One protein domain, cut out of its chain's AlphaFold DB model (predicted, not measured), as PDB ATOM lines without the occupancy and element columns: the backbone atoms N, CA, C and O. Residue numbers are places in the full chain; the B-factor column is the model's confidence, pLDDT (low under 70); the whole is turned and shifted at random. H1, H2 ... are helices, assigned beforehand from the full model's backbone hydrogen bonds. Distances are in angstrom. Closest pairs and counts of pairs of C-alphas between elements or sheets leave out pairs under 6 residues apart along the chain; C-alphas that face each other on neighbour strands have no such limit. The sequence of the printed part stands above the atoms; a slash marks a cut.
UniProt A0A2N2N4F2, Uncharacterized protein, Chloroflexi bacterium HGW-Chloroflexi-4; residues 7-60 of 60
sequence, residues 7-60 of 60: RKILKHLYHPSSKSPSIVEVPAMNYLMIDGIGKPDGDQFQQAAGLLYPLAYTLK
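What this domain is: This is residues 7 to 60 of the 60 residues of an uncharacterized protein of Chloroflexi bacterium HGW-Chloroflexi-4 (UniProt A0A2N2N4F2). This is an open shape with little regular structure: a short helix, H1, at one end and a longer one, H2, at the other, with a long stretch with no named element, residues 15 to 42, looping between them. The printed part has 54 residues with two named helices, H1 then H2, and no named strand; the class is all helix, but only 20 residues are in named elements. It is only just extended, close to loose, with a radius of gyration of the C-alphas of 15.1 A, and only just flat, spanning 36 by 30 by 16 A.

Where its parts are: H1 covers residues 11 to 14, beginning at C-alpha 11 (-31.133, 26.879, 22.183). H2 covers residues 43 to 58, 23.3 A long, ending at C-alpha 58 (-46.692, 47.737, 19.003).

How they stand to each other: H1 and H2 are apart. In H2, 10 of 12 O i to N i+4 pairs are within hydrogen-bond range; H1 is too short for such a pair.

The domain as a whole: The C-alphas farthest apart, of Lys 19 and Thr 58, are 38.7 A apart. The printed part has no cut. The link from H1 to H2, 28 residues, is long. Residues 59 to 60 have pLDDT under 70.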
ATOM      1  N   ARG A   7     -34.674  31.923  20.306       92.19
ATOM      2  CA  ARG A   7     -34.582  30.497  19.946       92.19
ATOM      3  C   ARG A   7     -33.190  30.109  19.447       92.19
ATOM      4  O   ARG A   7     -32.794  28.952  19.576       92.19
ATOM      5  N   LYS A   8     -32.455  31.065  18.865       92.06
ATOM      6  CA  LYS A   8     -31.070  30.876  18.405       92.06
ATOM      7  C   LYS A   8     -30.052  31.111  19.515       92.06
ATOM      8  O   LYS A   8     -29.049  30.404  19.544       92.06
ATOM      9  N   ILE A   9     -30.303  32.088  20.385       93.69
ATOM     10  CA  ILE A   9     -29.392  32.477  21.471       93.69
ATOM     11  C   ILE A   9     -29.496  31.490  22.647       93.69
ATOM     12  O   ILE A   9     -28.483  31.047  23.174       93.69
ATOM     13  N   LEU A  10     -30.711  31.075  23.013       94.62
ATOM     14  CA  LEU A  10     -31.013  30.208  24.159       94.62
ATOM     15  C   LEU A  10     -31.473  28.812  23.703       94.62
ATOM     16  O   LEU A  10     -32.487  28.290  24.163       94.62
ATOM     17  N   LYS A  11     -30.746  28.183  22.767       93.38
ATOM     18  CA  LYS A  11     -31.133  26.879  22.183       93.38
ATOM     19  C   LYS A  11     -31.425  25.797  23.222       93.38
ATOM     20  O   LYS A  11     -32.326  25.002  23.005       93.38
ATOM     21  N   HIS A  12     -30.696  25.785  24.334       91.50
ATOM     22  CA  HIS A  12     -30.887  24.815  25.411       91.50
ATOM     23  C   HIS A  12     -32.269  24.920  26.088       91.50
ATOM     24  O   HIS A  12     -32.743  23.920  26.612       91.50
ATOM     25  N   LEU A  13     -32.937  26.084  26.025       94.31
ATOM     26  CA  LEU A  13     -34.302  26.280  26.535       94.31
ATOM     27  C   LEU A  13     -35.378  25.995  25.479       94.31
ATOM     28  O   LEU A  13     -36.441  25.481  25.807       94.31
ATOM     29  N   TYR A  14     -35.118  26.323  24.208       94.62
ATOM     30  CA  TYR A  14     -36.126  26.238  23.134       94.62
ATOM     31  C   TYR A  14     -36.035  24.976  22.264       94.62
ATOM     32  O   TYR A  14     -36.977  24.670  21.539       94.62
ATOM     33  N   HIS A  15     -34.910  24.264  22.304       92.69
ATOM     34  CA  HIS A  15     -34.670  23.021  21.565       92.69
ATOM     35  C   HIS A  15     -33.988  21.971  22.466       92.69
ATOM     36  O   HIS A  15     -32.867  21.543  22.170       92.69
ATOM     37  N   PRO A  16     -34.618  21.571  23.587       92.25
ATOM     38  CA  PRO A  16     -34.075  20.525  24.446       92.25
ATOM     39  C   PRO A  16     -34.103  19.153  23.749       92.25
ATOM     40  O   PRO A  16     -34.887  18.908  22.831       92.25
ATOM     41  N   SER A  17     -33.242  18.238  24.198       90.88
ATOM     42  CA  SER A  17     -33.245  16.846  23.730       90.88
ATOM     43  C   SER A  17     -34.500  16.119  24.216       90.88
ATOM     44  O   SER A  17     -34.809  16.143  25.402       90.88
ATOM     45  N   SER A  18     -35.182  15.394  23.327       92.75
ATOM     46  CA  SER A  18     -36.315  14.532  23.696       92.75
ATOM     47  C   SER A  18     -35.898  13.218  24.363       92.75
ATOM     48  O   SER A  18     -36.751  12.474  24.839       92.75
ATOM     49  N   LYS A  19     -34.597  12.901  24.381       94.94
ATOM     50  CA  LYS A  19     -34.088  11.605  24.860       94.94
ATOM     51  C   LYS A  19     -34.114  11.474  26.379       94.94
ATOM     52  O   LYS A  19     -34.223  10.366  26.890       94.94
ATOM     53  N   SER A  20     -33.957  12.584  27.090       93.62
ATOM     54  CA  SER A  20     -33.887  12.594  28.547       93.62
ATOM     55  C   SER A  20     -34.183  13.992  29.088       93.62
ATOM     56  O   SER A  20     -33.735  14.968  28.480       93.62
ATOM     57  N   PRO A  21     -34.856  14.108  30.244       94.50
ATOM     58  CA  PRO A  21     -34.946  15.368  30.972       94.50
ATOM     59  C   PRO A  21     -33.556  15.917  31.317       94.50
ATOM     60  O   PRO A  21     -32.615  15.156  31.540       94.50
ATOM     61  N   SER A  22     -33.440  17.238  31.399       92.62
ATOM     62  CA  SER A  22     -32.213  17.932  31.793       92.62
ATOM     63  C   SER A  22     -32.530  19.110  32.705       92.62
ATOM     64  O   SER A  22     -33.514  19.814  32.479       92.62
ATOM     65  N   ILE A  23     -31.671  19.359  33.691       95.12
ATOM     66  CA  ILE A  23     -31.712  20.589  34.487       95.12
ATOM     67  C   ILE A  23     -31.196  21.741  33.618       95.12
ATOM     68  O   ILE A  23     -30.185  21.593  32.930       95.12
ATOM     69  N   VAL A  24     -31.900  22.870  33.636       94.50
ATOM     70  CA  VAL A  24     -31.546  24.076  32.879       94.50
ATOM     71  C   VAL A  24     -31.622  25.301  33.780       94.50
ATOM     72  O   VAL A  24     -32.465  25.369  34.672       94.50
ATOM     73  N   GLU A  25     -30.760  26.281  33.522       94.62
ATOM     74  CA  GLU A  25     -30.825  27.592  34.162       94.62
ATOM     75  C   GLU A  25     -31.564  28.562  33.242       94.62
ATOM     76  O   GLU A  25     -31.202  28.738  32.078       94.62
ATOM     77  N   VAL A  26     -32.619  29.186  33.763       94.94
ATOM     78  CA  VAL A  26     -33.409  30.173  33.024       94.94
ATOM     79  C   VAL A  26     -33.003  31.564  33.510       94.94
ATOM     80  O   VAL A  26     -33.211  31.868  34.686       94.94
ATOM     81  N   PRO A  27     -32.410  32.419  32.653       93.94
ATOM     82  CA  PRO A  27     -32.062  33.776  33.051       93.94
ATOM     83  C   PRO A  27     -33.326  34.610  33.287       93.94
ATOM     84  O   PRO A  27     -34.391  34.317  32.743       93.94
ATOM     85  N   ALA A  28     -33.203  35.694  34.053       95.81
ATOM     86  CA  ALA A  28     -34.283  36.667  34.181       95.81
ATOM     87  C   ALA A  28     -34.627  37.268  32.806       95.81
ATOM     88  O   ALA A  28     -33.741  37.657  32.040       95.81
ATOM     89  N   MET A  29     -35.920  37.333  32.489       92.62
ATOM     90  CA  MET A  29     -36.427  37.774  31.191       92.62
ATOM     91  C   MET A  29     -37.684  38.627  31.368       92.62
ATOM     92  O   MET A  29     -38.426  38.475  32.337       92.62
ATOM     93  N   ASN A  30     -37.920  39.513  30.403       91.50
ATOM     94  CA  ASN A  30     -39.088  40.384  30.388       91.50
ATOM     95  C   ASN A  30     -40.204  39.739  29.568       91.50
ATOM     96  O   ASN A  30     -39.983  39.344  28.420       91.50
ATOM     97  N   TYR A  31     -41.404  39.684  30.141       91.81
ATOM     98  CA  TYR A  31     -42.580  39.099  29.508       91.81
ATOM     99  C   TYR A  31     -43.785  40.021  29.638       91.81
ATOM    100  O   TYR A  31     -43.970  40.688  30.653       91.81
ATOM    101  N   LEU A  32     -44.626  40.001  28.610       93.19
ATOM    102  CA  LEU A  32     -46.005  40.452  28.719       93.19
ATOM    103  C   LEU A  32     -46.832  39.263  29.201       93.19
ATOM    104  O   LEU A  32     -46.729  38.175  28.634       93.19
ATOM    105  N   MET A  33     -47.618  39.465  30.252       93.94
ATOM    106  CA  MET A  33     -48.407  38.414  30.887       93.94
ATOM    107  C   MET A  33     -49.804  38.937  31.203       93.94
ATOM    108  O   MET A  33     -49.979  40.123  31.484       93.94
ATOM    109  N   ILE A  34     -50.786  38.043  31.142       94.25
ATOM    110  CA  ILE A  34     -52.161  38.281  31.576       94.25
ATOM    111  C   ILE A  34     -52.530  37.100  32.467       94.25
ATOM    112  O   ILE A  34     -52.473  35.955  32.017       94.25
ATOM    113  N   ASP A  35     -52.894  37.383  33.714       94.62
ATOM    114  CA  ASP A  35     -53.385  36.362  34.633       94.62
ATOM    115  C   ASP A  35     -54.793  35.915  34.230       94.62
ATOM    116  O   ASP A  35     -55.620  36.710  33.778       94.62
ATOM    117  N   GLY A  36     -55.081  34.629  34.407       91.38
ATOM    118  CA  GLY A  36     -56.362  34.054  34.023       91.38
ATOM    119  C   GLY A  36     -56.644  32.737  34.728       91.38
ATOM    120  O   GLY A  36     -55.761  32.122  35.325       91.38
ATOM    121  N   ILE A  37     -57.901  32.309  34.654       93.50
ATOM    122  CA  ILE A  37     -58.395  31.058  35.232       93.50
ATOM    123  C   ILE A  37     -59.320  30.360  34.231       93.50
ATOM    124  O   ILE A  37     -59.833  30.985  33.307       93.50
ATOM    125  N   GLY A  38     -59.580  29.069  34.437       90.00
ATOM    126  CA  GLY A  38     -60.495  28.298  33.595       90.00
ATOM    127  C   GLY A  38     -59.779  27.469  32.533       90.00
ATOM    128  O   GLY A  38     -58.615  27.101  32.693       90.00
ATOM    129  N   LYS A  39     -60.510  27.090  31.481       92.25
ATOM    130  CA  LYS A  39     -60.002  26.154  30.476       92.25
ATOM    131  C   LYS A  39     -59.254  26.874  29.340       92.25
ATOM    132  O   LYS A  39     -59.710  27.935  28.911       92.25
ATOM    133  N   PRO A  40     -58.170  26.290  28.795       89.94
ATOM    134  CA  PRO A  40     -57.426  26.875  27.671       89.94
ATOM    135  C   PRO A  40     -58.228  27.001  26.365       89.94
ATOM    136  O   PRO A  40     -57.921  27.837  25.520       89.94
ATOM    137  N   ASP A  41     -59.251  26.170  26.174       92.12
ATOM    138  CA  ASP A  41     -60.161  26.226  25.024       92.12
ATOM    139  C   ASP A  41     -61.296  27.251  25.204       92.12
ATOM    140  O   ASP A  41     -62.093  27.447  24.291       92.12
ATOM    141  N   GLY A  42     -61.366  27.923  26.358       92.69
ATOM    142  CA  GLY A  42     -62.380  28.928  26.655       92.69
ATOM    143  C   GLY A  42     -62.063  30.318  26.100       92.69
ATOM    144  O   GLY A  42     -60.903  30.697  25.912       92.69
ATOM    145  N   ASP A  43     -63.114  31.119  25.929       93.50
ATOM    146  CA  ASP A  43     -63.043  32.459  25.332       93.50
ATOM    147  C   ASP A  43     -62.054  33.394  26.040       93.50
ATOM    148  O   ASP A  43     -61.358  34.165  25.383       93.50
ATOM    149  N   GLN A  44     -61.939  33.307  27.371       93.00
ATOM    150  CA  GLN A  44     -61.020  34.148  28.148       93.00
ATOM    151  C   GLN A  44     -59.554  33.927  27.756       93.00
ATOM    152  O   GLN A  44     -58.818  34.896  27.572       93.00
ATOM    153  N   PHE A  45     -59.130  32.669  27.581       94.25
ATOM    154  CA  PHE A  45     -57.766  32.365  27.151       94.25
ATOM    155  C   PHE A  45     -57.528  32.841  25.716       94.25
ATOM    156  O   PHE A  45     -56.507  33.470  25.439       94.25
ATOM    157  N   GLN A  46     -58.484  32.591  24.815       92.69
ATOM    158  CA  GLN A  46     -58.369  32.993  23.411       92.69
ATOM    159  C   GLN A  46     -58.257  34.515  23.265       92.69
ATOM    160  O   GLN A  46     -57.417  35.008  22.511       92.69
ATOM    161  N   GLN A  47     -59.044  35.268  24.035       93.19
ATOM    162  CA  GLN A  47     -58.965  36.728  24.070       93.19
ATOM    163  C   GLN A  47     -57.631  37.210  24.653       93.19
ATOM    164  O   GLN A  47     -56.976  38.053  24.042       93.19
ATOM    165  N   ALA A  48     -57.182  36.652  25.783       93.56
ATOM    166  CA  ALA A  48     -55.906  37.026  26.397       93.56
ATOM    167  C   ALA A  48     -54.715  36.766  25.454       93.56
ATOM    168  O   ALA A  48     -53.897  37.658  25.220       93.56
ATOM    169  N   ALA A  49     -54.651  35.580  24.841       90.75
ATOM    170  CA  ALA A  49     -53.620  35.236  23.863       90.75
ATOM    171  C   ALA A  49     -53.677  36.150  22.624       90.75
ATOM    172  O   ALA A  49     -52.639  36.626  22.153       90.75
ATOM    173  N   GLY A  50     -54.886  36.447  22.137       92.44
ATOM    174  CA  GLY A  50     -55.115  37.352  21.012       92.44
ATOM    175  C   GLY A  50     -54.673  38.794  21.275       92.44
ATOM    176  O   GLY A  50     -54.216  39.459  20.347       92.44
ATOM    177  N   LEU A  51     -54.748  39.270  22.521       93.06
ATOM    178  CA  LEU A  51     -54.321  40.617  22.919       93.06
ATOM    179  C   LEU A  51     -52.802  40.747  23.089       93.06
ATOM    180  O   LEU A  51     -52.239  41.800  22.789       93.06
ATOM    181  N   LEU A  52     -52.118  39.694  23.538       93.75
ATOM    182  CA  LEU A  52     -50.667  39.741  23.757       93.75
ATOM    183  C   LEU A  52     -49.881  39.980  22.458       93.75
ATOM    184  O   LEU A  52     -48.873  40.689  22.470       93.75
ATOM    185  N   TYR A  53     -50.344  39.427  21.334       87.56
ATOM    186  CA  TYR A  53     -49.660  39.552  20.045       87.56
ATOM    187  C   TYR A  53     -49.573  41.001  19.521       87.56
ATOM    188  O   TYR A  53     -48.456  41.463  19.281       87.56
ATOM    189  N   PRO A  54     -50.677  41.762  19.360       92.00
ATOM    190  CA  PRO A  54     -50.600  43.150  18.915       92.00
ATOM    191  C   PRO A  54     -49.799  44.016  19.890       92.00
ATOM    192  O   PRO A  54     -48.961  44.788  19.436       92.00
ATOM    193  N   LEU A  55     -49.952  43.833  21.208       90.56
ATOM    194  CA  LEU A  55     -49.174  44.580  22.203       90.56
ATOM    195  C   LEU A  55     -47.663  44.366  22.037       90.56
ATOM    196  O   LEU A  55     -46.903  45.333  22.015       90.56
ATOM    197  N   ALA A  56     -47.227  43.118  21.848       87.38
ATOM    198  CA  ALA A  56     -45.817  42.796  21.644       87.38
ATOM    199  C   ALA A  56     -45.233  43.432  20.369       87.38
ATOM    200  O   ALA A  56     -44.059  43.800  20.346       87.38
ATOM    201  N   TYR A  57     -46.032  43.560  19.306       83.62
ATOM    202  CA  TYR A  57     -45.593  44.166  18.046       83.62
ATOM    203  C   TYR A  57     -45.693  45.694  18.037       83.62
ATOM    204  O   TYR A  57     -44.917  46.329  17.325       83.62
ATOM    205  N   THR A  58     -46.598  46.281  18.819       84.12
ATOM    206  CA  THR A  58     -46.692  47.737  19.003       84.12
ATOM    207  C   THR A  58     -45.574  48.272  19.897       84.12
ATOM    208  O   THR A  58     -45.092  49.373  19.660       84.12
ATOM    209  N   LEU A  59     -45.134  47.501  20.895       68.44
ATOM    210  CA  LEU A  59     -44.032  47.865  21.800       68.44
ATOM    211  C   LEU A  59     -42.629  47.685  21.185       68.44
ATOM    212  O   LEU A  59     -41.633  47.898  21.875       68.44
ATOM    213  N   LYS A  60     -42.549  47.228  19.932       57.06
ATOM    214  CA  LYS A  60     -41.305  46.864  19.250       57.06
ATOM    215  C   LYS A  60     -40.485  48.064  18.786       57.06
ATOM    216  O   LYS A  60     -41.084  49.047  18.304       57.06
TER     217      LYS A  60